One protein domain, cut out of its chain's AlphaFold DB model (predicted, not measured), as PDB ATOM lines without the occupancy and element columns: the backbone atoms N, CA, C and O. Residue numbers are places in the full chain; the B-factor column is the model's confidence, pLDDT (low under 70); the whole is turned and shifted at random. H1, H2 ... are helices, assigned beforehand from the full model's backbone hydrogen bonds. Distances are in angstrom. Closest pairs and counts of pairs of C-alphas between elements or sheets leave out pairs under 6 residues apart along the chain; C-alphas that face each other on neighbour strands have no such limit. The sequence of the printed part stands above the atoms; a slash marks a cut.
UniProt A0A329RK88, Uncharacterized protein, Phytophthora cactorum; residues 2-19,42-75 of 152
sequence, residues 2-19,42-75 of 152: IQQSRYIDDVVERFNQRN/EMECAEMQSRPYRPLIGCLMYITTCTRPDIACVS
ATOM      1  N   ILE A   2     -41.844  50.529 -12.395       47.38
ATOM      2  CA  ILE A   2     -42.697  49.567 -11.679       47.38
ATOM      3  C   ILE A   2     -42.313  49.656 -10.197       47.38
ATOM      4  O   ILE A   2     -41.137  49.507  -9.871       47.38
ATOM      5  N   GLN A   3     -43.267  49.964  -9.318       57.03
ATOM      6  CA  GLN A   3     -43.024  49.957  -7.875       57.03
ATOM      7  C   GLN A   3     -42.639  48.532  -7.458       57.03
ATOM      8  O   GLN A   3     -43.448  47.612  -7.544       57.03
ATOM      9  N   GLN A   4     -41.378  48.356  -7.065       64.75
ATOM     10  CA  GLN A   4     -40.756  47.050  -6.824       64.75
ATOM     11  C   GLN A   4     -41.432  46.253  -5.698       64.75
ATOM     12  O   GLN A   4     -41.438  45.027  -5.752       64.75
ATOM     13  N   SER A   5     -42.039  46.932  -4.717       77.25
ATOM     14  CA  SER A   5     -42.792  46.303  -3.624       77.25
ATOM     15  C   SER A   5     -43.979  45.489  -4.131       77.25
ATOM     16  O   SER A   5     -44.135  44.338  -3.745       77.25
ATOM     17  N   ARG A   6     -44.737  46.032  -5.088       83.31
ATOM     18  CA  ARG A   6     -45.947  45.391  -5.612       83.31
ATOM     19  C   ARG A   6     -45.658  44.048  -6.282       83.31
ATOM     20  O   ARG A   6     -46.392  43.096  -6.075       83.31
ATOM     21  N   TYR A   7     -44.564  43.953  -7.039       85.38
ATOM     22  CA  TYR A   7     -44.175  42.685  -7.664       85.38
ATOM     23  C   TYR A   7     -43.778  41.628  -6.625       85.38
ATOM     24  O   TYR A   7     -44.078  40.450  -6.796       85.38
ATOM     25  N   ILE A   8     -43.113  42.038  -5.540       85.38
ATOM     26  CA  ILE A   8     -42.764  41.132  -4.440       85.38
ATOM     27  C   ILE A   8     -44.038  40.647  -3.740       85.38
ATOM     28  O   ILE A   8     -44.174  39.444  -3.524       85.38
ATOM     29  N   ASP A   9     -44.988  41.542  -3.463       87.31
ATOM     30  CA  ASP A   9     -46.278  41.197  -2.853       87.31
ATOM     31  C   ASP A   9     -47.077  40.214  -3.730       87.31
ATOM     32  O   ASP A   9     -47.565  39.194  -3.234       87.31
ATOM     33  N   ASP A  10     -47.115  40.449  -5.047       88.69
ATOM     34  CA  ASP A  10     -47.762  39.561  -6.021       88.69
ATOM     35  C   ASP A  10     -47.111  38.164  -6.036       88.69
ATOM     36  O   ASP A  10     -47.800  37.143  -6.117       88.69
ATOM     37  N   VAL A  11     -45.777  38.083  -5.940       88.38
ATOM     38  CA  VAL A  11     -45.041  36.808  -5.856       88.38
ATOM     39  C   VAL A  11     -45.346  36.092  -4.537       88.38
ATOM     40  O   VAL A  11     -45.610  34.888  -4.540       88.38
ATOM     41  N   VAL A  12     -45.358  36.811  -3.414       88.81
ATOM     42  CA  VAL A  12     -45.683  36.249  -2.092       88.81
ATOM     43  C   VAL A  12     -47.097  35.666  -2.076       88.81
ATOM     44  O   VAL A  12     -47.300  34.564  -1.559       88.81
ATOM     45  N   GLU A  13     -48.066  36.354  -2.676       90.00
ATOM     46  CA  GLU A  13     -49.435  35.859  -2.816       90.00
ATOM     47  C   GLU A  13     -49.518  34.650  -3.754       90.00
ATOM     48  O   GLU A  13     -50.073  33.614  -3.381       90.00
ATOM     49  N   ARG A  14     -48.886  34.728  -4.930       89.19
ATOM     50  CA  ARG A  14     -48.907  33.667  -5.948       89.19
ATOM     51  C   ARG A  14     -48.370  32.325  -5.451       89.19
ATOM     52  O   ARG A  14     -48.854  31.282  -5.886       89.19
ATOM     53  N   PHE A  15     -47.366  32.337  -4.576       88.81
ATOM     54  CA  PHE A  15     -46.753  31.121  -4.024       88.81
ATOM     55  C   PHE A  15     -47.186  30.820  -2.580       88.81
ATOM     56  O   PHE A  15     -46.568  29.985  -1.912       88.81
ATOM     57  N   ASN A  16     -48.248  31.477  -2.102       86.00
ATOM     58  CA  ASN A  16     -48.826  31.291  -0.772       86.00
ATOM     59  C   ASN A  16     -47.794  31.430   0.371       86.00
ATOM     60  O   ASN A  16     -47.787  30.657   1.328       86.00
ATOM     61  N   GLN A  17     -46.890  32.407   0.258       85.00
ATOM     62  CA  GLN A  17     -45.806  32.669   1.217       85.00
ATOM     63  C   GLN A  17     -46.114  33.823   2.185       85.00
ATOM     64  O   GLN A  17     -45.209  34.334   2.836       85.00
ATOM     65  N   ARG A  18     -47.383  34.241   2.328       84.50
ATOM     66  CA  ARG A  18     -47.777  35.371   3.201       84.50
ATOM     67  C   ARG A  18     -47.361  35.202   4.666       84.50
ATOM     68  O   ARG A  18     -47.081  36.185   5.336       84.50
ATOM     69  N   ASN A  19     -47.299  33.959   5.142       83.44
ATOM     70  CA  ASN A  19     -46.923  33.620   6.518       83.44
ATOM     71  C   ASN A  19     -45.455  33.176   6.647       83.44
ATOM     72  O   ASN A  19     -45.078  32.583   7.660       83.44
ATOM     73  N   GLU A  42     -42.109   8.774  -0.717       85.44
ATOM     74  CA  GLU A  42     -43.030   9.040  -1.836       85.44
ATOM     75  C   GLU A  42     -43.958  10.227  -1.548       85.44
ATOM     76  O   GLU A  42     -44.288  10.993  -2.451       85.44
ATOM     77  N   MET A  43     -44.325  10.419  -0.279       84.62
ATOM     78  CA  MET A  43     -45.177  11.521   0.163       84.62
ATOM     79  C   MET A  43     -44.478  12.880   0.007       84.62
ATOM     80  O   MET A  43     -45.062  13.804  -0.556       84.62
ATOM     81  N   GLU A  44     -43.211  12.993   0.418       84.75
ATOM     82  CA  GLU A  44     -42.407  14.205   0.201       84.75
ATOM     83  C   GLU A  44     -42.154  14.453  -1.290       84.75
ATOM     84  O   GLU A  44     -42.222  15.593  -1.753       84.75
ATOM     85  N   CYS A  45     -41.905  13.390  -2.064       81.75
ATOM     86  CA  CYS A  45     -41.748  13.489  -3.515       81.75
ATOM     87  C   CYS A  45     -43.014  14.044  -4.181       81.75
ATOM     88  O   CYS A  45     -42.916  14.942  -5.019       81.75
ATOM     89  N   ALA A  46     -44.193  13.544  -3.803       85.94
ATOM     90  CA  ALA A  46     -45.474  14.009  -4.325       85.94
ATOM     91  C   ALA A  46     -45.757  15.467  -3.925       85.94
ATOM     92  O   ALA A  46     -46.170  16.272  -4.765       85.94
ATOM     93  N   GLU A  47     -45.463  15.848  -2.677       84.88
ATOM     94  CA  GLU A  47     -45.595  17.237  -2.233       84.88
ATOM     95  C   GLU A  47     -44.654  18.161  -3.021       84.88
ATOM     96  O   GLU A  47     -45.076  19.204  -3.527       84.88
ATOM     97  N   MET A  48     -43.391  17.773  -3.208       81.81
ATOM     98  CA  MET A  48     -42.429  18.561  -3.979       81.81
ATOM     99  C   MET A  48     -42.806  18.670  -5.459       81.81
ATOM    100  O   MET A  48     -42.638  19.741  -6.039       81.81
ATOM    101  N   GLN A  49     -43.353  17.616  -6.067       83.12
ATOM    102  CA  GLN A  49     -43.856  17.667  -7.443       83.12
ATOM    103  C   GLN A  49     -45.058  18.606  -7.596       83.12
ATOM    104  O   GLN A  49     -45.204  19.244  -8.638       83.12
ATOM    105  N   SER A  50     -45.891  18.733  -6.559       85.19
ATOM    106  CA  SER A  50     -47.042  19.644  -6.567       85.19
ATOM    107  C   SER A  50     -46.644  21.125  -6.509       85.19
ATOM    108  O   SER A  50     -47.422  21.999  -6.900       85.19
ATOM    109  N   ARG A  51     -45.425  21.433  -6.044       82.62
ATOM    110  CA  ARG A  51     -44.955  22.810  -5.884       82.62
ATOM    111  C   ARG A  51     -44.342  23.350  -7.182       82.62
ATOM    112  O   ARG A  51     -43.448  22.736  -7.766       82.62
ATOM    113  N   PRO A  52     -44.729  24.559  -7.619       86.94
ATOM    114  CA  PRO A  52     -44.225  25.154  -8.852       86.94
ATOM    115  C   PRO A  52     -42.831  25.790  -8.654       86.94
ATOM    116  O   PRO A  52     -42.663  27.007  -8.739       86.94
ATOM    117  N   TYR A  53     -41.799  24.970  -8.421       85.12
ATOM    118  CA  TYR A  53     -40.427  25.443  -8.167       85.12
ATOM    119  C   TYR A  53     -39.819  26.217  -9.343       85.12
ATOM    120  O   TYR A  53     -39.211  27.263  -9.144       85.12
ATOM    121  N   ARG A  54     -40.008  25.745 -10.584       86.62
ATOM    122  CA  ARG A  54     -39.470  26.407 -11.790       86.62
ATOM    123  C   ARG A  54     -39.907  27.876 -11.923       86.62
ATOM    124  O   ARG A  54     -39.030  28.727 -12.065       86.62
ATOM    125  N   PRO A  55     -41.210  28.216 -11.876       89.12
ATOM    126  CA  PRO A  55     -41.631  29.613 -11.958       89.12
ATOM    127  C   PRO A  55     -41.257  30.423 -10.712       89.12
ATOM    128  O   PRO A  55     -40.969  31.610 -10.856       89.12
ATOM    129  N   LEU A  56     -41.197  29.814  -9.519       87.00
ATOM    130  CA  LEU A  56     -40.715  30.494  -8.310       87.00
ATOM    131  C   LEU A  56     -39.256  30.940  -8.468       87.00
ATOM    132  O   LEU A  56     -38.947  32.109  -8.254       87.00
ATOM    133  N   ILE A  57     -38.381  30.037  -8.919       86.88
ATOM    134  CA  ILE A  57     -36.968  30.337  -9.192       86.88
ATOM    135  C   ILE A  57     -36.847  31.462 -10.227       86.88
ATOM    136  O   ILE A  57     -36.047  32.375 -10.044       86.88
ATOM    137  N   GLY A  58     -37.671  31.449 -11.279       88.81
ATOM    138  CA  GLY A  58     -37.696  32.524 -12.276       88.81
ATOM    139  C   GLY A  58     -38.075  33.885 -11.683       88.81
ATOM    140  O   GLY A  58     -37.415  34.886 -11.963       88.81
ATOM    141  N   CYS A  59     -39.095  33.924 -10.819       87.31
ATOM    142  CA  CYS A  59     -39.491  35.152 -10.129       87.31
ATOM    143  C   CYS A  59     -38.369  35.666  -9.218       87.31
ATOM    144  O   CYS A  59     -38.066  36.856  -9.249       87.31
ATOM    145  N   LEU A  60     -37.720  34.773  -8.465       84.31
ATOM    146  CA  LEU A  60     -36.594  35.114  -7.591       84.31
ATOM    147  C   LEU A  60     -35.399  35.654  -8.382       84.31
ATOM    148  O   LEU A  60     -34.855  36.688  -8.009       84.31
ATOM    149  N   MET A  61     -35.038  35.020  -9.500       83.31
ATOM    150  CA  MET A  61     -33.962  35.483 -10.384       83.31
ATOM    151  C   MET A  61     -34.233  36.874 -10.960       83.31
ATOM    152  O   MET A  61     -33.322  37.698 -11.055       83.31
ATOM    153  N   TYR A  62     -35.482  37.158 -11.336       84.75
ATOM    154  CA  TYR A  62     -35.870  38.490 -11.790       84.75
ATOM    155  C   TYR A  62     -35.761  39.521 -10.659       84.75
ATOM    156  O   TYR A  62     -35.221  40.608 -10.868       84.75
ATOM    157  N   ILE A  63     -36.212  39.168  -9.448       81.56
ATOM    158  CA  ILE A  63     -36.098  40.048  -8.279       81.56
ATOM    159  C   ILE A  63     -34.629  40.385  -8.025       81.56
ATOM    160  O   ILE A  63     -34.293  41.568  -7.975       81.56
ATOM    161  N   THR A  64     -33.760  39.375  -7.937       76.88
ATOM    162  CA  THR A  64     -32.339  39.551  -7.622       76.88
ATOM    163  C   THR A  64     -31.561  40.269  -8.718       76.88
ATOM    164  O   THR A  64     -30.708  41.091  -8.413       76.88
ATOM    165  N   THR A  65     -31.849  40.009  -9.991       74.69
ATOM    166  CA  THR A  65     -31.059  40.579 -11.095       74.69
ATOM    167  C   THR A  65     -31.533  41.980 -11.482       74.69
ATOM    168  O   THR A  65     -30.720  42.833 -11.826       74.69
ATOM    169  N   CYS A  66     -32.845  42.234 -11.445       71.56
ATOM    170  CA  CYS A  66     -33.425  43.440 -12.039       71.56
ATOM    171  C   CYS A  66     -33.899  44.479 -11.021       71.56
ATOM    172  O   CYS A  66     -33.960  45.660 -11.358       71.56
ATOM    173  N   THR A  67     -34.285  44.073  -9.805       68.50
ATOM    174  CA  THR A  67     -34.968  44.990  -8.868       68.50
ATOM    175  C   THR A  67     -34.271  45.154  -7.522       68.50
ATOM    176  O   THR A  67     -34.230  46.261  -6.994       68.50
ATOM    177  N   ARG A  68     -33.697  44.084  -6.973       70.38
ATOM    178  CA  ARG A  68     -33.136  44.020  -5.621       70.38
ATOM    179  C   ARG A  68     -31.854  43.172  -5.608       70.38
ATOM    180  O   ARG A  68     -31.853  42.061  -5.069       70.38
ATOM    181  N   PRO A  69     -30.755  43.666  -6.208       66.19
ATOM    182  CA  PRO A  69     -29.462  42.971  -6.193       66.19
ATOM    183  C   PRO A  69     -28.896  42.784  -4.779       66.19
ATOM    184  O   PRO A  69     -28.128  41.858  -4.529       66.19
ATOM    185  N   ASP A  70     -29.342  43.596  -3.823       64.12
ATOM    186  CA  ASP A  70     -29.040  43.473  -2.399       64.12
ATOM    187  C   ASP A  70     -29.586  42.181  -1.757       64.12
ATOM    188  O   ASP A  70     -29.008  41.706  -0.783       64.12
ATOM    189  N   ILE A  71     -30.634  41.558  -2.320       68.81
ATOM    190  CA  ILE A  71     -31.155  40.257  -1.850       68.81
ATOM    191  C   ILE A  71     -30.223  39.101  -2.247       68.81
ATOM    192  O   ILE A  71     -30.074  38.145  -1.488       68.81
ATOM    193  N   ALA A  72     -29.561  39.177  -3.406       62.81
ATOM    194  CA  ALA A  72     -28.547  38.187  -3.791       62.81
ATOM    195  C   ALA A  72     -27.233  38.361  -3.013       62.81
ATOM    196  O   ALA A  72     -26.505  37.399  -2.793       62.81
ATOM    197  N   CYS A  73     -26.947  39.592  -2.585       56.16
ATOM    198  CA  CYS A  73     -25.673  40.013  -2.007       56.16
ATOM    199  C   CYS A  73     -25.614  39.888  -0.469       56.16
ATOM    200  O   CYS A  73     -24.705  40.425   0.163       56.16
ATOM    201  N   VAL A  74     -26.566  39.200   0.175       56.62
ATOM    202  CA  VAL A  74     -26.623  39.121   1.650       56.62
ATOM    203  C   VAL A  74     -25.331  38.549   2.259       56.62
ATOM    204  O   VAL A  74     -24.947  38.957   3.353       56.62
ATOM    205  N   SER A  75     -24.606  37.681   1.545       53.34
ATOM    206  CA  SER A  75     -23.311  37.142   1.990       53.34
ATOM    207  C   SER A  75     -22.106  38.064   1.749       53.34
ATOM    208  O   SER A  75     -21.042  37.814   2.304       53.34
TER     209      SER A  75
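What this domain is: This is residues 2 to 19 and 42 to 75 of the 152 residues of an uncharacterized protein of Phytophthora cactorum (UniProt A0A329RK88). Two helices, H1 and the longer H3, run side by side and opposite ways, loosely paired; H2 sticks out as an arm beyond one end of H3, and tiny H4 folds back at the other. The 52 printed residues, with four named helices in the order H1, H2, H3, H4 and no named strand, are all helix in class. The whole is loose, with a radius of gyration of the C-alphas of 13.1 A, and elongated, spanning 39 by 24 by 18 A.

Where its parts are: H1, residues 4 to 14, begins at C-alpha (-40.756, 47.050, -6.824) and is 15.7 A long. H2 is residues 42 to 50, 12.3 A. H3 is residues 53 to 67, 20.3 A. H4, residues 69 to 72, 5.4 A, ends at C-alpha (-28.547, 38.187, -3.791).

How they stand to each other: H1 and H3 only just touch, with 3 pairs of C-alphas within 8 A, the closest Gln 4 and Thr 67 at 6.5 A; their shallow tilt is 7 degrees, opposite ways. H3, with residues 63 to 64 alone, and H4 touch only at the corner, the closest C-alphas being Thr 64 and Ala 72, 5.6 A. H2 is apart from H1, H3 and H4. Every O i to N i+4 pair is within hydrogen-bond range in H1, H2 and H3; H4 is too short for one.

The domain as a whole: Ile 2 and Glu 42 have the C-alphas farthest apart, 41.7 A. Residues 20 to 41 are not printed, and C-alphas 19 and 42 are 26.3 A apart across this cut. pLDDT is under 70 at residues 2 to 4, 67 and 69 to 75.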